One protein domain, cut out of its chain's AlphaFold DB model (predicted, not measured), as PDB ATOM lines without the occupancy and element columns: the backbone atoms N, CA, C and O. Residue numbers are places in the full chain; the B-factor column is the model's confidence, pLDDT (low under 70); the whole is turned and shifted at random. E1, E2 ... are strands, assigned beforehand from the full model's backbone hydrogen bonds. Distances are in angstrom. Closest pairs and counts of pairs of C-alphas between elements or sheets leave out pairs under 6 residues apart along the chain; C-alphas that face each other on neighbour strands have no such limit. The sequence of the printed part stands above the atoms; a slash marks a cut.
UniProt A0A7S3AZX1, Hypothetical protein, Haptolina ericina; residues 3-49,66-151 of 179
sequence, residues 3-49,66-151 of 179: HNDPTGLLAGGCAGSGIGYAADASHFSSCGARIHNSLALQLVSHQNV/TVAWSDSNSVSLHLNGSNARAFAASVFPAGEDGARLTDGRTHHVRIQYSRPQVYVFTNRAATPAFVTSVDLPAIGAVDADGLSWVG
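What this domain is: This is residues 3 to 49 and 66 to 151 of the 179 residues of the protein "Hypothetical protein" of Haptolina ericina (UniProt A0A7S3AZX1). With little regular structure, this is a small sandwich, the sheet E1 - E4 - E5 face to face with E6 - E7 - E8, among long loops. The pair E2 and E3 bends away at one end; unnamed residues 3 to 37 loop over the first sheet's other face. The printed part has 133 residues, 43 in named strands E1 to E8, in that order: all strand, antiparallel, compact, radius of gyration of the C-alphas 15.4 A, spans 44 by 40 by 22 A.

Where its parts are: E1, residues 38 to 44, begins at C-alpha 38 (19.429, 39.750, 48.259); E4 spans 73 to 79, 19.7 A, E5 88 to 92. E6 spans 109 to 114, E7 117 to 122, E8 130 to 133, ending at C-alpha 133 (16.739, 53.876, 50.800). E2 spans 47 to 49, E3 66 to 70.

How they stand to each other: E4 neighbours E1, N 42 to O 76 2.8 A, and, as a hairpin, E5, N 75 to O 90 3.0 A. Hairpins E6 and E7, N 112 to O 119 2.9 A, and E7 and E8, N 118 to O 132 2.8 A, form a meander, each strand the antiparallel neighbour of the one before. The closest C-alphas of E5 and E8, Ser 90 and Phe 130, are 6.5 A apart. E1 runs on into E2 at 68 degrees; E2 pairs with E3, N 49 to O 68 2.8 A.

The domain as a whole: The C-alphas farthest apart, Thr 66 and Asp 145, are 49.4 A apart. Residues 50 to 65 are cut out, C-alphas 49 and 66 8.5 A apart. Link E5 to E6 is long. pLDDT is under 70 in 24 residues, among them 23 to 32.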
ATOM      1  N   HIS A   3      23.217  39.585  45.394       89.56
ATOM      2  CA  HIS A   3      23.154  38.785  46.616       89.56
ATOM      3  C   HIS A   3      24.511  38.294  47.115       89.56
ATOM      4  O   HIS A   3      25.434  38.040  46.347       89.56
ATOM      5  N   ASN A   4      24.581  38.069  48.421       90.06
ATOM      6  CA  ASN A   4      25.700  37.404  49.074       90.06
ATOM      7  C   ASN A   4      25.168  36.273  49.964       90.06
ATOM      8  O   ASN A   4      25.273  36.280  51.192       90.06
ATOM      9  N   ASP A   5      24.468  35.335  49.329       82.50
ATOM     10  CA  ASP A   5      23.921  34.182  50.033       82.50
ATOM     11  C   ASP A   5      25.019  33.115  50.187       82.50
ATOM     12  O   ASP A   5      25.497  32.596  49.172       82.50
ATOM     13  N   PRO A   6      25.429  32.766  51.422       77.69
ATOM     14  CA  PRO A   6      26.529  31.831  51.665       77.69
ATOM     15  C   PRO A   6      26.233  30.410  51.172       77.69
ATOM     16  O   PRO A   6      27.144  29.595  51.051       77.69
ATOM     17  N   THR A   7      24.969  30.099  50.884       80.00
ATOM     18  CA  THR A   7      24.565  28.805  50.330       80.00
ATOM     19  C   THR A   7      24.886  28.661  48.840       80.00
ATOM     20  O   THR A   7      24.779  27.558  48.306       80.00
ATOM     21  N   GLY A   8      25.289  29.745  48.161       71.56
ATOM     22  CA  GLY A   8      25.640  29.718  46.738       71.56
ATOM     23  C   GLY A   8      24.459  29.376  45.830       71.56
ATOM     24  O   GLY A   8      24.651  28.806  44.756       71.56
ATOM     25  N   LEU A   9      23.233  29.674  46.272       74.38
ATOM     26  CA  LEU A   9      22.025  29.379  45.511       74.38
ATOM     27  C   LEU A   9      22.043  30.095  44.162       74.38
ATOM     28  O   LEU A   9      22.239  31.308  44.074       74.38
ATOM     29  N   LEU A  10      21.778  29.325  43.110       73.44
ATOM     30  CA  LEU A  10      21.440  29.871  41.806       73.44
ATOM     31  C   LEU A  10      20.077  30.555  41.899       73.44
ATOM     32  O   LEU A  10      19.180  30.057  42.581       73.44
ATOM     33  N   ALA A  11      19.887  31.632  41.136       74.44
ATOM     34  CA  ALA A  11      18.579  32.256  40.964       74.44
ATOM     35  C   ALA A  11      17.667  31.411  40.044       74.44
ATOM     36  O   ALA A  11      17.175  31.887  39.017       74.44
ATOM     37  N   GLY A  12      17.494  30.130  40.383       72.25
ATOM     38  CA  GLY A  12      16.698  29.141  39.666       72.25
ATOM     39  C   GLY A  12      15.222  29.276  40.018       72.25
ATOM     40  O   GLY A  12      14.790  28.864  41.092       72.25
ATOM     41  N   GLY A  13      14.459  29.888  39.114       73.88
ATOM     42  CA  GLY A  13      13.015  30.054  39.264       73.88
ATOM     43  C   GLY A  13      12.221  28.803  38.917       73.88
ATOM     44  O   GLY A  13      12.759  27.753  38.574       73.88
ATOM     45  N   CYS A  14      10.909  28.949  38.983       72.81
ATOM     46  CA  CYS A  14       9.914  28.010  38.488       72.81
ATOM     47  C   CYS A  14       8.908  28.763  37.609       72.81
ATOM     48  O   CYS A  14       8.990  29.981  37.440       72.81
ATOM     49  N   ALA A  15       7.949  28.038  37.036       73.44
ATOM     50  CA  ALA A  15       6.896  28.653  36.243       73.44
ATOM     51  C   ALA A  15       6.049  29.638  37.075       73.44
ATOM     52  O   ALA A  15       5.802  29.434  38.264       73.44
ATOM     53  N   GLY A  16       5.562  30.692  36.424       72.50
ATOM     54  CA  GLY A  16       4.674  31.687  37.017       72.50
ATOM     55  C   GLY A  16       5.407  32.714  37.882       72.50
ATOM     56  O   GLY A  16       6.392  33.314  37.450       72.50
ATOM     57  N   SER A  17       4.889  32.950  39.089       69.19
ATOM     58  CA  SER A  17       5.353  33.991  40.020       69.19
ATOM     59  C   SER A  17       6.682  33.676  40.707       69.19
ATOM     60  O   SER A  17       7.290  34.591  41.267       69.19
ATOM     61  N   GLY A  18       7.151  32.426  40.683       71.69
ATOM     62  CA  GLY A  18       8.400  32.019  41.332       71.69
ATOM     63  C   GLY A  18       9.640  32.391  40.524       71.69
ATOM     64  O   GLY A  18      10.351  31.535  40.002       71.69
ATOM     65  N   ILE A  19       9.898  33.691  40.425       76.81
ATOM     66  CA  ILE A  19      11.094  34.257  39.800       76.81
ATOM     67  C   ILE A  19      12.293  33.934  40.682       76.81
ATOM     68  O   ILE A  19      12.254  34.189  41.880       76.81
ATOM     69  N   GLY A  20      13.373  33.418  40.100       75.75
ATOM     70  CA  GLY A  20      14.381  32.622  40.806       75.75
ATOM     71  C   GLY A  20      15.160  33.236  41.965       75.75
ATOM     72  O   GLY A  20      15.915  32.513  42.600       75.75
ATOM     73  N   TYR A  21      14.990  34.517  42.293       81.62
ATOM     74  CA  TYR A  21      15.503  35.058  43.559       81.62
ATOM     75  C   TYR A  21      14.538  34.846  44.735       81.62
ATOM     76  O   TYR A  21      14.960  34.872  45.893       81.62
ATOM     77  N   ALA A  22      13.247  34.664  44.454       78.44
ATOM     78  CA  ALA A  22      12.188  34.518  45.434       78.44
ATOM     79  C   ALA A  22      11.563  33.123  45.380       78.44
ATOM     80  O   ALA A  22      11.276  32.586  44.312       78.44
ATOM     81  N   ALA A  23      11.286  32.566  46.558       67.00
ATOM     82  CA  ALA A  23      10.441  31.387  46.673       67.00
ATOM     83  C   ALA A  23       8.999  31.844  46.893       67.00
ATOM     84  O   ALA A  23       8.692  32.476  47.907       67.00
ATOM     85  N   ASP A  24       8.109  31.506  45.964       62.06
ATOM     86  CA  ASP A  24       6.680  31.606  46.222       62.06
ATOM     87  C   ASP A  24       6.262  30.398  47.064       62.06
ATOM     88  O   ASP A  24       6.215  29.265  46.578       62.06
ATOM     89  N   ALA A  25       5.960  30.650  48.338       51.03
ATOM     90  CA  ALA A  25       5.431  29.638  49.236       51.03
ATOM     91  C   ALA A  25       4.200  28.951  48.622       51.03
ATOM     92  O   ALA A  25       4.075  27.752  48.727       51.03
ATOM     93  N   SER A  26       3.329  29.625  47.872       53.25
ATOM     94  CA  SER A  26       2.157  28.958  47.282       53.25
ATOM     95  C   SER A  26       2.480  27.874  46.234       53.25
ATOM     96  O   SER A  26       1.621  27.043  45.952       53.25
ATOM     97  N   HIS A  27       3.711  27.824  45.704       53.22
ATOM     98  CA  HIS A  27       4.152  26.893  44.650       53.22
ATOM     99  C   HIS A  27       5.107  25.787  45.166       53.22
ATOM    100  O   HIS A  27       5.908  25.251  44.400       53.22
ATOM    101  N   PHE A  28       4.989  25.436  46.457       48.34
ATOM    102  CA  PHE A  28       5.830  24.589  47.340       48.34
ATOM    103  C   PHE A  28       6.595  23.342  46.818       48.34
ATOM    104  O   PHE A  28       7.284  22.730  47.629       48.34
ATOM    105  N   SER A  29       6.555  22.924  45.548       54.75
ATOM    106  CA  SER A  29       7.260  21.701  45.106       54.75
ATOM    107  C   SER A  29       8.312  21.858  44.004       54.75
ATOM    108  O   SER A  29       9.183  20.997  43.917       54.75
ATOM    109  N   SER A  30       8.299  22.924  43.194       61.59
ATOM    110  CA  SER A  30       9.225  23.044  42.046       61.59
ATOM    111  C   SER A  30      10.110  24.290  42.040       61.59
ATOM    112  O   SER A  30      10.956  24.421  41.161       61.59
ATOM    113  N   CYS A  31       9.897  25.234  42.954       69.38
ATOM    114  CA  CYS A  31      10.655  26.485  42.976       69.38
ATOM    115  C   CYS A  31      11.944  26.327  43.781       69.38
ATOM    116  O   CYS A  31      11.949  25.679  44.829       69.38
ATOM    117  N   GLY A  32      13.030  26.927  43.286       67.56
ATOM    118  CA  GLY A  32      14.287  27.010  44.021       67.56
ATOM    119  C   GLY A  32      14.114  27.700  45.376       67.56
ATOM    120  O   GLY A  32      13.146  28.428  45.618       67.56
ATOM    121  N   ALA A  33      15.057  27.453  46.285       77.31
ATOM    122  CA  ALA A  33      15.078  28.142  47.568       77.31
ATOM    123  C   ALA A  33      15.238  29.658  47.363       77.31
ATOM    124  O   ALA A  33      15.961  30.103  46.473       77.31
ATOM    125  N   ARG A  34      14.568  30.454  48.207       83.38
ATOM    126  CA  ARG A  34      14.714  31.917  48.190       83.38
ATOM    127  C   ARG A  34      16.147  32.324  48.519       83.38
ATOM    128  O   ARG A  34      16.772  31.718  49.387       83.38
ATOM    129  N   ILE A  35      16.599  33.418  47.915       87.19
ATOM    130  CA  ILE A  35      17.901  34.018  48.200       87.19
ATOM    131  C   ILE A  35      17.714  35.077  49.288       87.19
ATOM    132  O   ILE A  35      17.154  36.143  49.052       87.19
ATOM    133  N   HIS A  36      18.135  34.782  50.512       85.69
ATOM    134  CA  HIS A  36      17.787  35.590  51.688       85.69
ATOM    135  C   HIS A  36      18.524  36.921  51.785       85.69
ATOM    136  O   HIS A  36      17.973  37.904  52.267       85.69
ATOM    137  N   ASN A  37      19.770  36.940  51.347       90.19
ATOM    138  CA  ASN A  37      20.662  38.080  51.461       90.19
ATOM    139  C   ASN A  37      20.717  38.786  50.109       90.19
ATOM    140  O   ASN A  37      21.749  38.761  49.439       90.19
ATOM    141  N   SER A  38      19.575  39.304  49.646       91.38
ATOM    142  CA  SER A  38      19.429  39.750  48.259       91.38
ATOM    143  C   SER A  38      18.679  41.067  48.098       91.38
ATOM    144  O   SER A  38      17.677  41.308  48.774       91.38
ATOM    145  N   LEU A  39      19.074  41.814  47.075       93.25
ATOM    146  CA  LEU A  39      18.320  42.881  46.438       93.25
ATOM    147  C   LEU A  39      17.947  42.452  45.011       93.25
ATOM    148  O   LEU A  39      18.814  42.086  44.216       93.25
ATOM    149  N   ALA A  40      16.678  42.542  44.631       92.81
ATOM    150  CA  ALA A  40      16.239  42.238  43.273       92.81
ATOM    151  C   ALA A  40      15.394  43.370  42.698       92.81
ATOM    152  O   ALA A  40      14.413  43.790  43.301       92.81
ATOM    153  N   LEU A  41      15.762  43.845  41.509       93.00
ATOM    154  CA  LEU A  41      14.861  44.632  40.682       93.00
ATOM    155  C   LEU A  41      14.048  43.668  39.817       93.00
ATOM    156  O   LEU A  41      14.622  42.891  39.057       93.00
ATOM    157  N   GLN A  42      12.731  43.732  39.937       90.94
ATOM    158  CA  GLN A  42      11.790  42.936  39.171       90.94
ATOM    159  C   GLN A  42      11.057  43.830  38.174       90.94
ATOM    160  O   GLN A  42      10.477  44.854  38.548       90.94
ATOM    161  N   LEU A  43      11.055  43.398  36.917       90.19
ATOM    162  CA  LEU A  43      10.215  43.933  35.858       90.19
ATOM    163  C   LEU A  43       9.047  42.969  35.646       90.19
ATOM    164  O   LEU A  43       9.252  41.769  35.475       90.19
ATOM    165  N   VAL A  44       7.827  43.489  35.693       87.50
ATOM    166  CA  VAL A  44       6.591  42.713  35.573       87.50
ATOM    167  C   VAL A  44       5.823  43.233  34.372       87.50
ATOM    168  O   VAL A  44       5.406  44.390  34.374       87.50
ATOM    169  N   SER A  45       5.649  42.379  33.365       83.69
ATOM    170  CA  SER A  45       4.914  42.697  32.137       83.69
ATOM    171  C   SER A  45       3.396  42.607  32.301       83.69
ATOM    172  O   SER A  45       2.671  43.309  31.605       83.69
ATOM    173  N   HIS A  46       2.924  41.766  33.228       77.62
ATOM    174  CA  HIS A  46       1.504  41.557  33.506       77.62
ATOM    175  C   HIS A  46       1.283  41.332  34.999       77.62
ATOM    176  O   HIS A  46       2.027  40.587  35.642       77.62
ATOM    177  N   GLN A  47       0.233  41.931  35.552       73.56
ATOM    178  CA  GLN A  47      -0.163  41.701  36.940       73.56
ATOM    179  C   GLN A  47      -1.404  40.815  36.989       73.56
ATOM    180  O   GLN A  47      -2.411  41.119  36.353       73.56
ATOM    181  N   ASN A  48      -1.366  39.742  37.782       67.25
ATOM    182  CA  ASN A  48      -2.568  38.962  38.060       67.25
ATOM    183  C   ASN A  48      -3.566  39.830  38.835       67.25
ATOM    184  O   ASN A  48      -3.272  40.295  39.936       67.25
ATOM    185  N   VAL A  49      -4.761  40.011  38.281       65.31
ATOM    186  CA  VAL A  49      -5.878  40.690  38.935       65.31
ATOM    187  C   VAL A  49      -7.004  39.687  39.152       65.31
ATOM    188  O   VAL A  49      -7.589  39.129  38.226       65.31
ATOM    189  N   THR A  66     -12.484  34.714  38.475       49.22
ATOM    190  CA  THR A  66     -11.854  34.974  37.175       49.22
ATOM    191  C   THR A  66     -10.503  35.622  37.460       49.22
ATOM    192  O   THR A  66     -10.448  36.779  37.880       49.22
ATOM    193  N   VAL A  67      -9.425  34.861  37.272       56.03
ATOM    194  CA  VAL A  67      -8.077  35.422  37.163       56.03
ATOM    195  C   VAL A  67      -8.032  36.126  35.815       56.03
ATOM    196  O   VAL A  67      -7.989  35.480  34.772       56.03
ATOM    197  N   ALA A  68      -8.149  37.445  35.840       63.84
ATOM    198  CA  ALA A  68      -7.782  38.274  34.709       63.84
ATOM    199  C   ALA A  68      -6.344  38.762  34.929       63.84
ATOM    200  O   ALA A  68      -5.776  38.633  36.016       63.84
ATOM    201  N   TRP A  69      -5.741  39.326  33.900       69.75
ATOM    202  CA  TRP A  69      -4.453  39.997  33.993       69.75
ATOM    203  C   TRP A  69      -4.642  41.457  33.614       69.75
ATOM    204  O   TRP A  69      -5.459  41.792  32.757       69.75
ATOM    205  N   SER A  70      -3.921  42.326  34.311       75.62
ATOM    206  CA  SER A  70      -3.758  43.711  33.915       75.62
ATOM    207  C   SER A  70      -2.544  43.802  33.007       75.62
ATOM    208  O   SER A  70      -1.468  43.322  33.376       75.62
ATOM    209  N   ASP A  71      -2.704  44.502  31.888       76.00
ATOM    210  CA  ASP A  71      -1.600  44.915  31.014       76.00
ATOM    211  C   ASP A  71      -0.794  46.079  31.626       76.00
ATOM    212  O   ASP A  71       0.062  46.681  30.977       76.00
ATOM    213  N   SER A  72      -1.073  46.441  32.884       82.31
ATOM    214  CA  SER A  72      -0.199  47.304  33.672       82.31
ATOM    215  C   SER A  72       1.155  46.642  33.865       82.31
ATOM    216  O   SER A  72       1.265  45.500  34.313       82.31
ATOM    217  N   ASN A  73       2.188  47.421  33.585       85.81
ATOM    218  CA  ASN A  73       3.566  47.019  33.774       85.81
ATOM    219  C   ASN A  73       4.055  47.594  35.099       85.81
ATOM    220  O   ASN A  73       3.583  48.640  35.550       85.81
ATOM    221  N   SER A  74       5.014  46.946  35.746       87.44
ATOM    222  CA  SER A  74       5.633  47.535  36.932       87.44
ATOM    223  C   SER A  74       7.101  47.203  37.046       87.44
ATOM    224  O   SER A  74       7.533  46.102  36.710       87.44
ATOM    225  N   VAL A  75       7.847  48.153  37.593       89.69
ATOM    226  CA  VAL A  75       9.240  47.977  37.986       89.69
ATOM    227  C   VAL A  75       9.299  48.130  39.494       89.69
ATOM    228  O   VAL A  75       8.794  49.107  40.045       89.69
ATOM    229  N   SER A  76       9.869  47.144  40.176       90.94
ATOM    230  CA  SER A  76       9.800  47.053  41.632       90.94
ATOM    231  C   SER A  76      11.076  46.501  42.239       90.94
ATOM    232  O   SER A  76      11.764  45.686  41.634       90.94
ATOM    233  N   LEU A  77      11.404  46.963  43.437       92.00
ATOM    234  CA  LEU A  77      12.569  46.545  44.197       92.00
ATOM    235  C   LEU A  77      12.136  45.628  45.337       92.00
ATOM    236  O   LEU A  77      11.251  45.972  46.122       92.00
ATOM    237  N   HIS A  78      12.789  44.481  45.441       91.56
ATOM    238  CA  HIS A  78      12.493  43.423  46.395       91.56
ATOM    239  C   HIS A  78      13.717  43.120  47.239       91.56
ATOM    240  O   HIS A  78      14.846  43.127  46.745       91.56
ATOM    241  N   LEU A  79      13.471  42.844  48.514       90.31
ATOM    242  CA  LEU A  79      14.493  42.506  49.492       90.31
ATOM    243  C   LEU A  79      14.266  41.081  49.987       90.31
ATOM    244  O   LEU A  79      13.133  40.600  50.055       90.31
ATOM    245  N   ASN A  80      15.355  40.434  50.374       87.12
ATOM    246  CA  ASN A  80      15.364  39.170  51.099       87.12
ATOM    247  C   ASN A  80      14.603  38.016  50.430       87.12
ATOM    248  O   ASN A  80      13.875  37.273  51.096       87.12
ATOM    249  N   GLY A  81      14.741  37.880  49.107       82.62
ATOM    250  CA  GLY A  81      14.188  36.742  48.376       82.62
ATOM    251  C   GLY A  81      12.668  36.628  48.470       82.62
ATOM    252  O   GLY A  81      12.130  35.523  48.530       82.62
ATOM    253  N   SER A  82      11.966  37.759  48.548       81.19
ATOM    254  CA  SER A  82      10.508  37.811  48.627       81.19
ATOM    255  C   SER A  82       9.942  38.548  47.423       81.19
ATOM    256  O   SER A  82      10.355  39.666  47.148       81.19
ATOM    257  N   ASN A  83       8.984  37.936  46.730       74.81
ATOM    258  CA  ASN A  83       8.184  38.543  45.660       74.81
ATOM    259  C   ASN A  83       6.781  38.961  46.146       74.81
ATOM    260  O   ASN A  83       5.991  39.496  45.373       74.81
ATOM    261  N   ALA A  84       6.451  38.715  47.421       70.50
ATOM    262  CA  ALA A  84       5.110  38.943  47.954       70.50
ATOM    263  C   ALA A  84       4.759  40.434  48.046       70.50
ATOM    264  O   ALA A  84       3.593  40.808  47.912       70.50
ATOM    265  N   ARG A  85       5.758  41.284  48.315       68.44
ATOM    266  CA  ARG A  85       5.618  42.742  48.383       68.44
ATOM    267  C   ARG A  85       6.928  43.414  48.008       68.44
ATOM    268  O   ARG A  85       7.972  43.089  48.566       68.44
ATOM    269  N   ALA A  86       6.827  44.400  47.129       79.88
ATOM    270  CA  ALA A  86       7.933  45.284  46.821       79.88
ATOM    271  C   ALA A  86       8.186  46.271  47.970       79.88
ATOM    272  O   ALA A  86       7.253  46.742  48.621       79.88
ATOM    273  N   PHE A  87       9.454  46.618  48.171       84.00
ATOM    274  CA  PHE A  87       9.887  47.687  49.070       84.00
ATOM    275  C   PHE A  87       9.743  49.076  48.423       84.00
ATOM    276  O   PHE A  87       9.459  50.056  49.105       84.00
ATOM    277  N   ALA A  88       9.899  49.155  47.100       85.50
ATOM    278  CA  ALA A  88       9.601  50.330  46.280       85.50
ATOM    279  C   ALA A  88       9.129  49.878  44.896       85.50
ATOM    280  O   ALA A  88       9.617  48.867  44.393       85.50
ATOM    281  N   ALA A  89       8.192  50.595  44.279       84.00
ATOM    282  CA  ALA A  89       7.689  50.246  42.956       84.00
ATOM    283  C   ALA A  89       7.168  51.469  42.199       84.00
ATOM    284  O   ALA A  89       6.600  52.376  42.807       84.00
ATOM    285  N   SER A  90       7.291  51.421  40.876       82.75
ATOM    286  CA  SER A  90       6.548  52.267  39.944       82.75
ATOM    287  C   SER A  90       5.678  51.383  39.063       82.75
ATOM    288  O   SER A  90       6.130  50.351  38.558       82.75
ATOM    289  N   VAL A  91       4.415  51.775  38.915       83.94
ATOM    290  CA  VAL A  91       3.421  51.077  38.098       83.94
ATOM    291  C   VAL A  91       3.076  51.972  36.924       83.94
ATOM    292  O   VAL A  91       2.709  53.129  37.116       83.94
ATOM    293  N   PHE A  92       3.184  51.416  35.728       79.75
ATOM    294  CA  PHE A  92       2.896  52.095  34.481       79.75
ATOM    295  C   PHE A  92       1.569  51.568  33.925       79.75
ATOM    296  O   PHE A  92       1.410  50.348  33.753       79.75
ATOM    297  N   PRO A  93       0.577  52.442  33.693       73.06
ATOM    298  CA  PRO A  93      -0.692  52.039  33.115       73.06
ATOM    299  C   PRO A  93      -0.513  51.500  31.691       73.06
ATOM    300  O   PRO A  93       0.448  51.809  30.985       73.06
ATOM    301  N   ALA A  94      -1.471  50.681  31.261       65.56
ATOM    302  CA  ALA A  94      -1.482  50.153  29.906       65.56
ATOM    303  C   ALA A  94      -1.569  51.303  28.884       65.56
ATOM    304  O   ALA A  94      -2.460  52.148  28.971       65.56
ATOM    305  N   GLY A  95      -0.658  51.313  27.906       62.41
ATOM    306  CA  GLY A  95      -0.659  52.282  26.802       62.41
ATOM    307  C   GLY A  95       0.192  53.539  27.009       62.41
ATOM    308  O   GLY A  95       0.202  54.390  26.126       62.41
ATOM    309  N   GLU A  96       0.926  53.662  28.119       66.94
ATOM    310  CA  GLU A  96       1.946  54.708  28.251       66.94
ATOM    311  C   GLU A  96       3.179  54.335  27.404       66.94
ATOM    312  O   GLU A  96       3.919  53.390  27.710       66.94
ATOM    313  N   ASP A  97       3.354  55.038  26.281       60.22
ATOM    314  CA  ASP A  97       4.458  54.819  25.344       60.22
ATOM    315  C   ASP A  97       5.808  54.990  26.051       60.22
ATOM    316  O   ASP A  97       6.069  55.995  26.710       60.22
ATOM    317  N   GLY A  98       6.685  53.993  25.914       63.62
ATOM    318  CA  GLY A  98       7.973  53.982  26.607       63.62
ATOM    319  C   GLY A  98       7.899  53.520  28.064       63.62
ATOM    320  O   GLY A  98       8.887  53.661  28.776       63.62
ATOM    321  N   ALA A  99       6.785  52.945  28.517       67.75
ATOM    322  CA  ALA A  99       6.689  52.278  29.816       67.75
ATOM    323  C   ALA A  99       6.077  50.863  29.745       67.75
ATOM    324  O   ALA A  99       6.107  50.107  30.721       67.75
ATOM    325  N   ARG A 100       5.558  50.482  28.572       82.69
ATOM    326  CA  ARG A 100       5.019  49.150  28.286       82.69
ATOM    327  C   ARG A 100       6.143  48.178  27.917       82.69
ATOM    328  O   ARG A 100       6.716  48.316  26.849       82.69
ATOM    329  N   LEU A 101       6.391  47.165  28.750       85.19
ATOM    330  CA  LEU A 101       7.435  46.144  28.546       85.19
ATOM    331  C   LEU A 101       7.100  45.124  27.444       85.19
ATOM    332  O   LEU A 101       7.920  44.280  27.098       85.19
ATOM    333  N   THR A 102       5.871  45.163  26.930       84.56
ATOM    334  CA  THR A 102       5.328  44.246  25.914       84.56
ATOM    335  C   THR A 102       5.134  44.928  24.558       84.56
ATOM    336  O   THR A 102       4.338  44.491  23.728       84.56
ATOM    337  N   ASP A 103       5.798  46.058  24.316       84.56
ATOM    338  CA  ASP A 103       5.694  46.800  23.055       84.56
ATOM    339  C   ASP A 103       6.594  46.261  21.926       84.56
ATOM    340  O   ASP A 103       6.518  46.753  20.800       84.56
ATOM    341  N   GLY A 104       7.394  45.227  22.207       86.06
ATOM    342  CA  GLY A 104       8.322  44.619  21.253       86.06
ATOM    343  C   GLY A 104       9.577  45.457  20.999       86.06
ATOM    344  O   GLY A 104      10.322  45.162  20.065       86.06
ATOM    345  N   ARG A 105       9.817  46.510  21.789       88.69
ATOM    346  CA  ARG A 105      11.016  47.348  21.714       88.69
ATOM    347  C   ARG A 105      12.020  46.953  22.793       88.69
ATOM    348  O   ARG A 105      11.693  46.351  23.811       88.69
ATOM    349  N   THR A 106      13.275  47.332  22.577       91.00
ATOM    350  CA  THR A 106      14.316  47.204  23.598       91.00
ATOM    351  C   THR A 106      14.084  48.213  24.718       91.00
ATOM    352  O   THR A 106      13.981  49.416  24.469       91.00
ATOM    353  N   HIS A 107      14.084  47.728  25.959       90.56
ATOM    354  CA  HIS A 107      14.032  48.572  27.145       90.56
ATOM    355  C   HIS A 107      15.402  48.694  27.799       90.56
ATOM    356  O   HIS A 107      16.155  47.728  27.893       90.56
ATOM    357  N   HIS A 108      15.705  49.891  28.298       91.19
ATOM    358  CA  HIS A 108      16.935  50.150  29.043       91.19
ATOM    359  C   HIS A 108      16.623  50.333  30.519       91.19
ATOM    360  O   HIS A 108      15.786  51.160  30.880       91.19
ATOM    361  N   VAL A 109      17.336  49.615  31.379       91.88
ATOM    362  CA  VAL A 109      17.246  49.780  32.829       91.88
ATOM    363  C   VAL A 109      18.610  50.179  33.351       91.88
ATOM    364  O   VAL A 109      19.598  49.500  33.091       91.88
ATOM    365  N   ARG A 110      18.658  51.264  34.122       91.69
ATOM    366  CA  ARG A 110      19.859  51.665  34.855       91.69
ATOM    367  C   ARG A 110      19.543  51.690  36.339       91.69
ATOM    368  O   ARG A 110      18.589  52.339  36.762       91.69
ATOM    369  N   ILE A 111      20.364  51.000  37.119       92.56
ATOM    370  CA  ILE A 111      20.302  51.008  38.578       92.56
ATOM    371  C   ILE A 111      21.546  51.737  39.065       92.56
ATOM    372  O   ILE A 111      22.661  51.360  38.717       92.56
ATOM    373  N   GLN A 112      21.353  52.780  39.864       92.56
ATOM    374  CA  GLN A 112      22.444  53.498  40.507       92.56
ATOM    375  C   GLN A 112      22.317  53.339  42.015       92.56
ATOM    376  O   GLN A 112      21.253  53.579  42.581       92.56
ATOM    377  N   TYR A 113      23.415  52.965  42.663       91.31
ATOM    378  CA  TYR A 113      23.511  52.937  44.114       91.31
ATOM    379  C   TYR A 113      24.488  54.012  44.585       91.31
ATOM    380  O   TYR A 113      25.657  54.004  44.210       91.31
ATOM    381  N   SER A 114      24.000  54.942  45.399       91.19
ATOM    382  CA  SER A 114      24.811  55.925  46.117       91.19
ATOM    383  C   SER A 114      24.375  55.884  47.569       91.19
ATOM    384  O   SER A 114      23.326  56.430  47.911       91.19
ATOM    385  N   ARG A 115      25.126  55.146  48.395       89.12
ATOM    386  CA  ARG A 115      24.696  54.736  49.739       89.12
ATOM    387  C   ARG A 115      24.063  55.900  50.528       89.12
ATOM    388  O   ARG A 115      24.688  56.954  50.634       89.12
ATOM    389  N   PRO A 116      22.867  55.712  51.127       92.75
ATOM    390  CA  PRO A 116      22.031  54.502  51.130       92.75
ATOM    391  C   PRO A 116      20.988  54.462  49.998       92.75
ATOM    392  O   PRO A 116      20.075  53.650  50.034       92.75
ATOM    393  N   GLN A 117      21.048  55.353  49.013       94.88
ATOM    394  CA  GLN A 117      19.990  55.507  48.018       94.88
ATOM    395  C   GLN A 117      20.196  54.604  46.800       94.88
ATOM    396  O   GLN A 117      21.274  54.552  46.208       94.88
ATOM    397  N   VAL A 118      19.122  53.922  46.405       94.69
ATOM    398  CA  VAL A 118      18.979  53.217  45.131       94.69
ATOM    399  C   VAL A 118      18.079  54.055  44.230       94.69
ATOM    400  O   VAL A 118      16.949  54.381  44.600       94.69
ATOM    401  N   TYR A 119      18.568  54.366  43.037       94.25
ATOM    402  CA  TYR A 119      17.833  55.055  41.982       94.25
ATOM    403  C   TYR A 119      17.622  54.084  40.829       94.25
ATOM    404  O   TYR A 119      18.568  53.432  40.378       94.25
ATOM    405  N   VAL A 120      16.392  54.007  40.336       93.19
ATOM    406  CA  VAL A 120      16.043  53.149  39.202       93.19
ATOM    407  C   VAL A 120      15.572  54.027  38.061       93.19
ATOM    408  O   VAL A 120      14.643  54.808  38.225       93.19
ATOM    409  N   PHE A 121      16.204  53.891  36.901       91.56
ATOM    410  CA  PHE A 121      15.851  54.595  35.674       91.56
ATOM    411  C   PHE A 121      15.378  53.589  34.631       91.56
ATOM    412  O   PHE A 121      15.951  52.506  34.498       91.56
ATOM    413  N   THR A 122      14.369  53.976  33.858       89.38
ATOM    414  CA  THR A 122      13.799  53.178  32.770       89.38
ATOM    415  C   THR A 122      13.869  53.962  31.465       89.38
ATOM    416  O   THR A 122      13.706  55.178  31.455       89.38
ATOM    417  N   ASN A 123      14.138  53.271  30.359       88.94
ATOM    418  CA  ASN A 123      14.139  53.791  28.989       88.94
ATOM    419  C   ASN A 123      14.965  55.071  28.803       88.94
ATOM    420  O   ASN A 123      14.548  56.013  28.137       88.94
ATOM    421  N   ARG A 124      16.169  55.080  29.398       87.38
ATOM    422  CA  ARG A 124      17.140  56.191  29.337       87.38
ATOM    423  C   ARG A 124      16.583  57.530  29.849       87.38
ATOM    424  O   ARG A 124      17.098  58.587  29.490       87.38
ATOM    425  N   ALA A 125      15.555  57.494  30.700       87.56
ATOM    426  CA  ALA A 125      14.998  58.690  31.315       87.56
ATOM    427  C   ALA A 125      16.053  59.448  32.139       87.56
ATOM    428  O   ALA A 125      16.877  58.848  32.835       87.56
ATOM    429  N   ALA A 126      15.995  60.782  32.086       88.94
ATOM    430  CA  ALA A 126      16.863  61.650  32.882       88.94
ATOM    431  C   ALA A 126      16.493  61.630  34.376       88.94
ATOM    432  O   ALA A 126      17.360  61.784  35.235       88.94
ATOM    433  N   THR A 127      15.214  61.416  34.688       90.56
ATOM    434  CA  THR A 127      14.703  61.288  36.056       90.56
ATOM    435  C   THR A 127      14.495  59.820  36.418       90.56
ATOM    436  O   THR A 127      14.077  59.033  35.565       90.56
ATOM    437  N   PRO A 128      14.766  59.422  37.672       91.88
ATOM    438  CA  PRO A 128      14.508  58.057  38.107       91.88
ATOM    439  C   PRO A 128      13.000  57.779  38.126       91.88
ATOM    440  O   PRO A 128      12.209  58.636  38.515       91.88
ATOM    441  N   ALA A 129      12.615  56.560  37.751       89.50
ATOM    442  CA  ALA A 129      11.258  56.047  37.902       89.50
ATOM    443  C   ALA A 129      10.854  55.989  39.383       89.50
ATOM    444  O   ALA A 129       9.710  56.287  39.716       89.50
ATOM    445  N   PHE A 130      11.794  55.628  40.263       93.00
ATOM    446  CA  PHE A 130      11.670  55.771  41.713       93.00
ATOM    447  C   PHE A 130      13.041  55.820  42.399       93.00
ATOM    448  O   PHE A 130      14.061  55.392  41.848       93.00
ATOM    449  N   VAL A 131      13.038  56.326  43.633       94.00
ATOM    450  CA  VAL A 131      14.198  56.389  44.530       94.00
ATOM    451  C   VAL A 131      13.809  55.774  45.866       94.00
ATOM    452  O   VAL A 131      12.720  56.040  46.372       94.00
ATOM    453  N   THR A 132      14.683  54.958  46.448       94.94
ATOM    454  CA  THR A 132      14.441  54.360  47.764       94.94
ATOM    455  C   THR A 132      15.728  54.185  48.566       94.94
ATOM    456  O   THR A 132      16.822  54.207  48.007       94.94
ATOM    457  N   SER A 133      15.607  54.037  49.884       95.19
ATOM    458  CA  SER A 133      16.739  53.876  50.800       95.19
ATOM    459  C   SER A 133      16.954  52.401  51.136       95.19
ATOM    460  O   SER A 133      16.079  51.774  51.727       95.19
ATOM    461  N   VAL A 134      18.114  51.852  50.782       93.50
ATOM    462  CA  VAL A 134      18.534  50.479  51.080       93.50
ATOM    463  C   VAL A 134      19.976  50.486  51.587       93.50
ATOM    464  O   VAL A 134      20.905  50.928  50.908       93.50
ATOM    465  N   ASP A 135      20.184  49.936  52.778       93.00
ATOM    466  CA  ASP A 135      21.524  49.684  53.300       93.00
ATOM    467  C   ASP A 135      21.932  48.241  52.969       93.00
ATOM    468  O   ASP A 135      21.512  47.303  53.646       93.00
ATOM    469  N   LEU A 136      22.703  48.058  51.885       92.75
ATOM    470  CA  LEU A 136      23.088  46.733  51.370       92.75
ATOM    471  C   LEU A 136      23.812  45.865  52.422       92.75
ATOM    472  O   LEU A 136      23.450  44.691  52.542       92.75
ATOM    473  N   PRO A 137      24.757  46.403  53.227       93.31
ATOM    474  CA  PRO A 137      25.331  45.675  54.358       93.31
ATOM    475  C   PRO A 137      24.299  45.234  55.402       93.31
ATOM    476  O   PRO A 137      24.368  44.112  55.894       93.31
ATOM    477  N   ALA A 138      23.320  46.083  55.733       92.81
ATOM    478  CA  ALA A 138      22.343  45.780  56.780       92.81
ATOM    479  C   ALA A 138      21.396  44.632  56.395       92.81
ATOM    480  O   ALA A 138      20.911  43.916  57.268       92.81
ATOM    481  N   ILE A 139      21.151  44.442  55.095       91.50
ATOM    482  CA  ILE A 139      20.375  43.311  54.563       91.50
ATOM    483  C   ILE A 139      21.257  42.113  54.170       91.50
ATOM    484  O   ILE A 139      20.765  41.156  53.580       91.50
ATOM    485  N   GLY A 140      22.565  42.175  54.442       92.81
ATOM    486  CA  GLY A 140      23.525  41.117  54.125       92.81
ATOM    487  C   GLY A 140      23.771  40.900  52.630       92.81
ATOM    488  O   GLY A 140      24.382  39.905  52.263       92.81
ATOM    489  N   ALA A 141      23.306  41.798  51.756       92.81
ATOM    490  CA  ALA A 141      23.402  41.622  50.307       92.81
ATOM    491  C   ALA A 141      24.829  41.804  49.763       92.81
ATOM    492  O   ALA A 141      25.096  41.438  48.620       92.81
ATOM    493  N   VAL A 142      25.735  42.335  50.583       93.19
ATOM    494  CA  VAL A 142      27.181  42.382  50.349       93.19
ATOM    495  C   VAL A 142      27.909  41.696  51.508       93.19
ATOM    496  O   VAL A 142      27.371  41.627  52.616       93.19
ATOM    497  N   ASP A 143      29.108  41.173  51.269       91.50
ATOM    498  CA  ASP A 143      29.970  40.625  52.319       91.50
ATOM    499  C   ASP A 143      30.687  41.722  53.131       91.50
ATOM    500  O   ASP A 143      30.412  42.918  52.996       91.50
ATOM    501  N   ALA A 144      31.594  41.305  54.020       91.00
ATOM    502  CA  ALA A 144      32.374  42.211  54.860       91.00
ATOM    503  C   ALA A 144      33.311  43.135  54.058       91.00
ATOM    504  O   ALA A 144      33.623  44.229  54.530       91.00
ATOM    505  N   ASP A 145      33.711  42.720  52.854       90.06
ATOM    506  CA  ASP A 145      34.554  43.482  51.931       90.06
ATOM    507  C   ASP A 145      33.718  44.330  50.950       90.06
ATOM    508  O   ASP A 145      34.260  45.099  50.153       90.06
ATOM    509  N   GLY A 146      32.385  44.239  51.023       88.75
ATOM    510  CA  GLY A 146      31.456  44.948  50.151       88.75
ATOM    511  C   GLY A 146      31.196  44.249  48.812       88.75
ATOM    512  O   GLY A 146      30.639  44.874  47.908       88.75
ATOM    513  N   LEU A 147      31.575  42.978  48.670       88.94
ATOM    514  CA  LEU A 147      31.406  42.190  47.450       88.94
ATOM    515  C   LEU A 147      30.047  41.491  47.413       88.94
ATOM    516  O   LEU A 147      29.430  41.203  48.438       88.94
ATOM    517  N   SER A 148      29.561  41.221  46.206       90.44
ATOM    518  CA  SER A 148      28.284  40.550  45.975       90.44
ATOM    519  C   SER A 148      28.258  39.897  44.600       90.44
ATOM    520  O   SER A 148      28.968  40.321  43.685       90.44
ATOM    521  N   TRP A 149      27.397  38.902  44.434       89.94
ATOM    522  CA  TRP A 149      27.083  38.330  43.134       89.94
ATOM    523  C   TRP A 149      25.979  39.130  42.461       89.94
ATOM    524  O   TRP A 149      24.953  39.429  43.073       89.94
ATOM    525  N   VAL A 150      26.167  39.436  41.178       89.38
ATOM    526  CA  VAL A 150      25.155  40.082  40.338       89.38
ATOM    527  C   VAL A 150      24.743  39.122  39.234       89.38
ATOM    528  O   VAL A 150      25.585  38.524  38.570       89.38
ATOM    529  N   GLY A 151      23.438  38.988  39.023       88.69
ATOM    530  CA  GLY A 151      22.900  38.120  37.986       88.69
ATOM    531  C   GLY A 151      21.468  38.450  37.594       88.69
ATOM    532  O   GLY A 151      20.827  39.355  38.140       88.69
TER     533      GLY A 151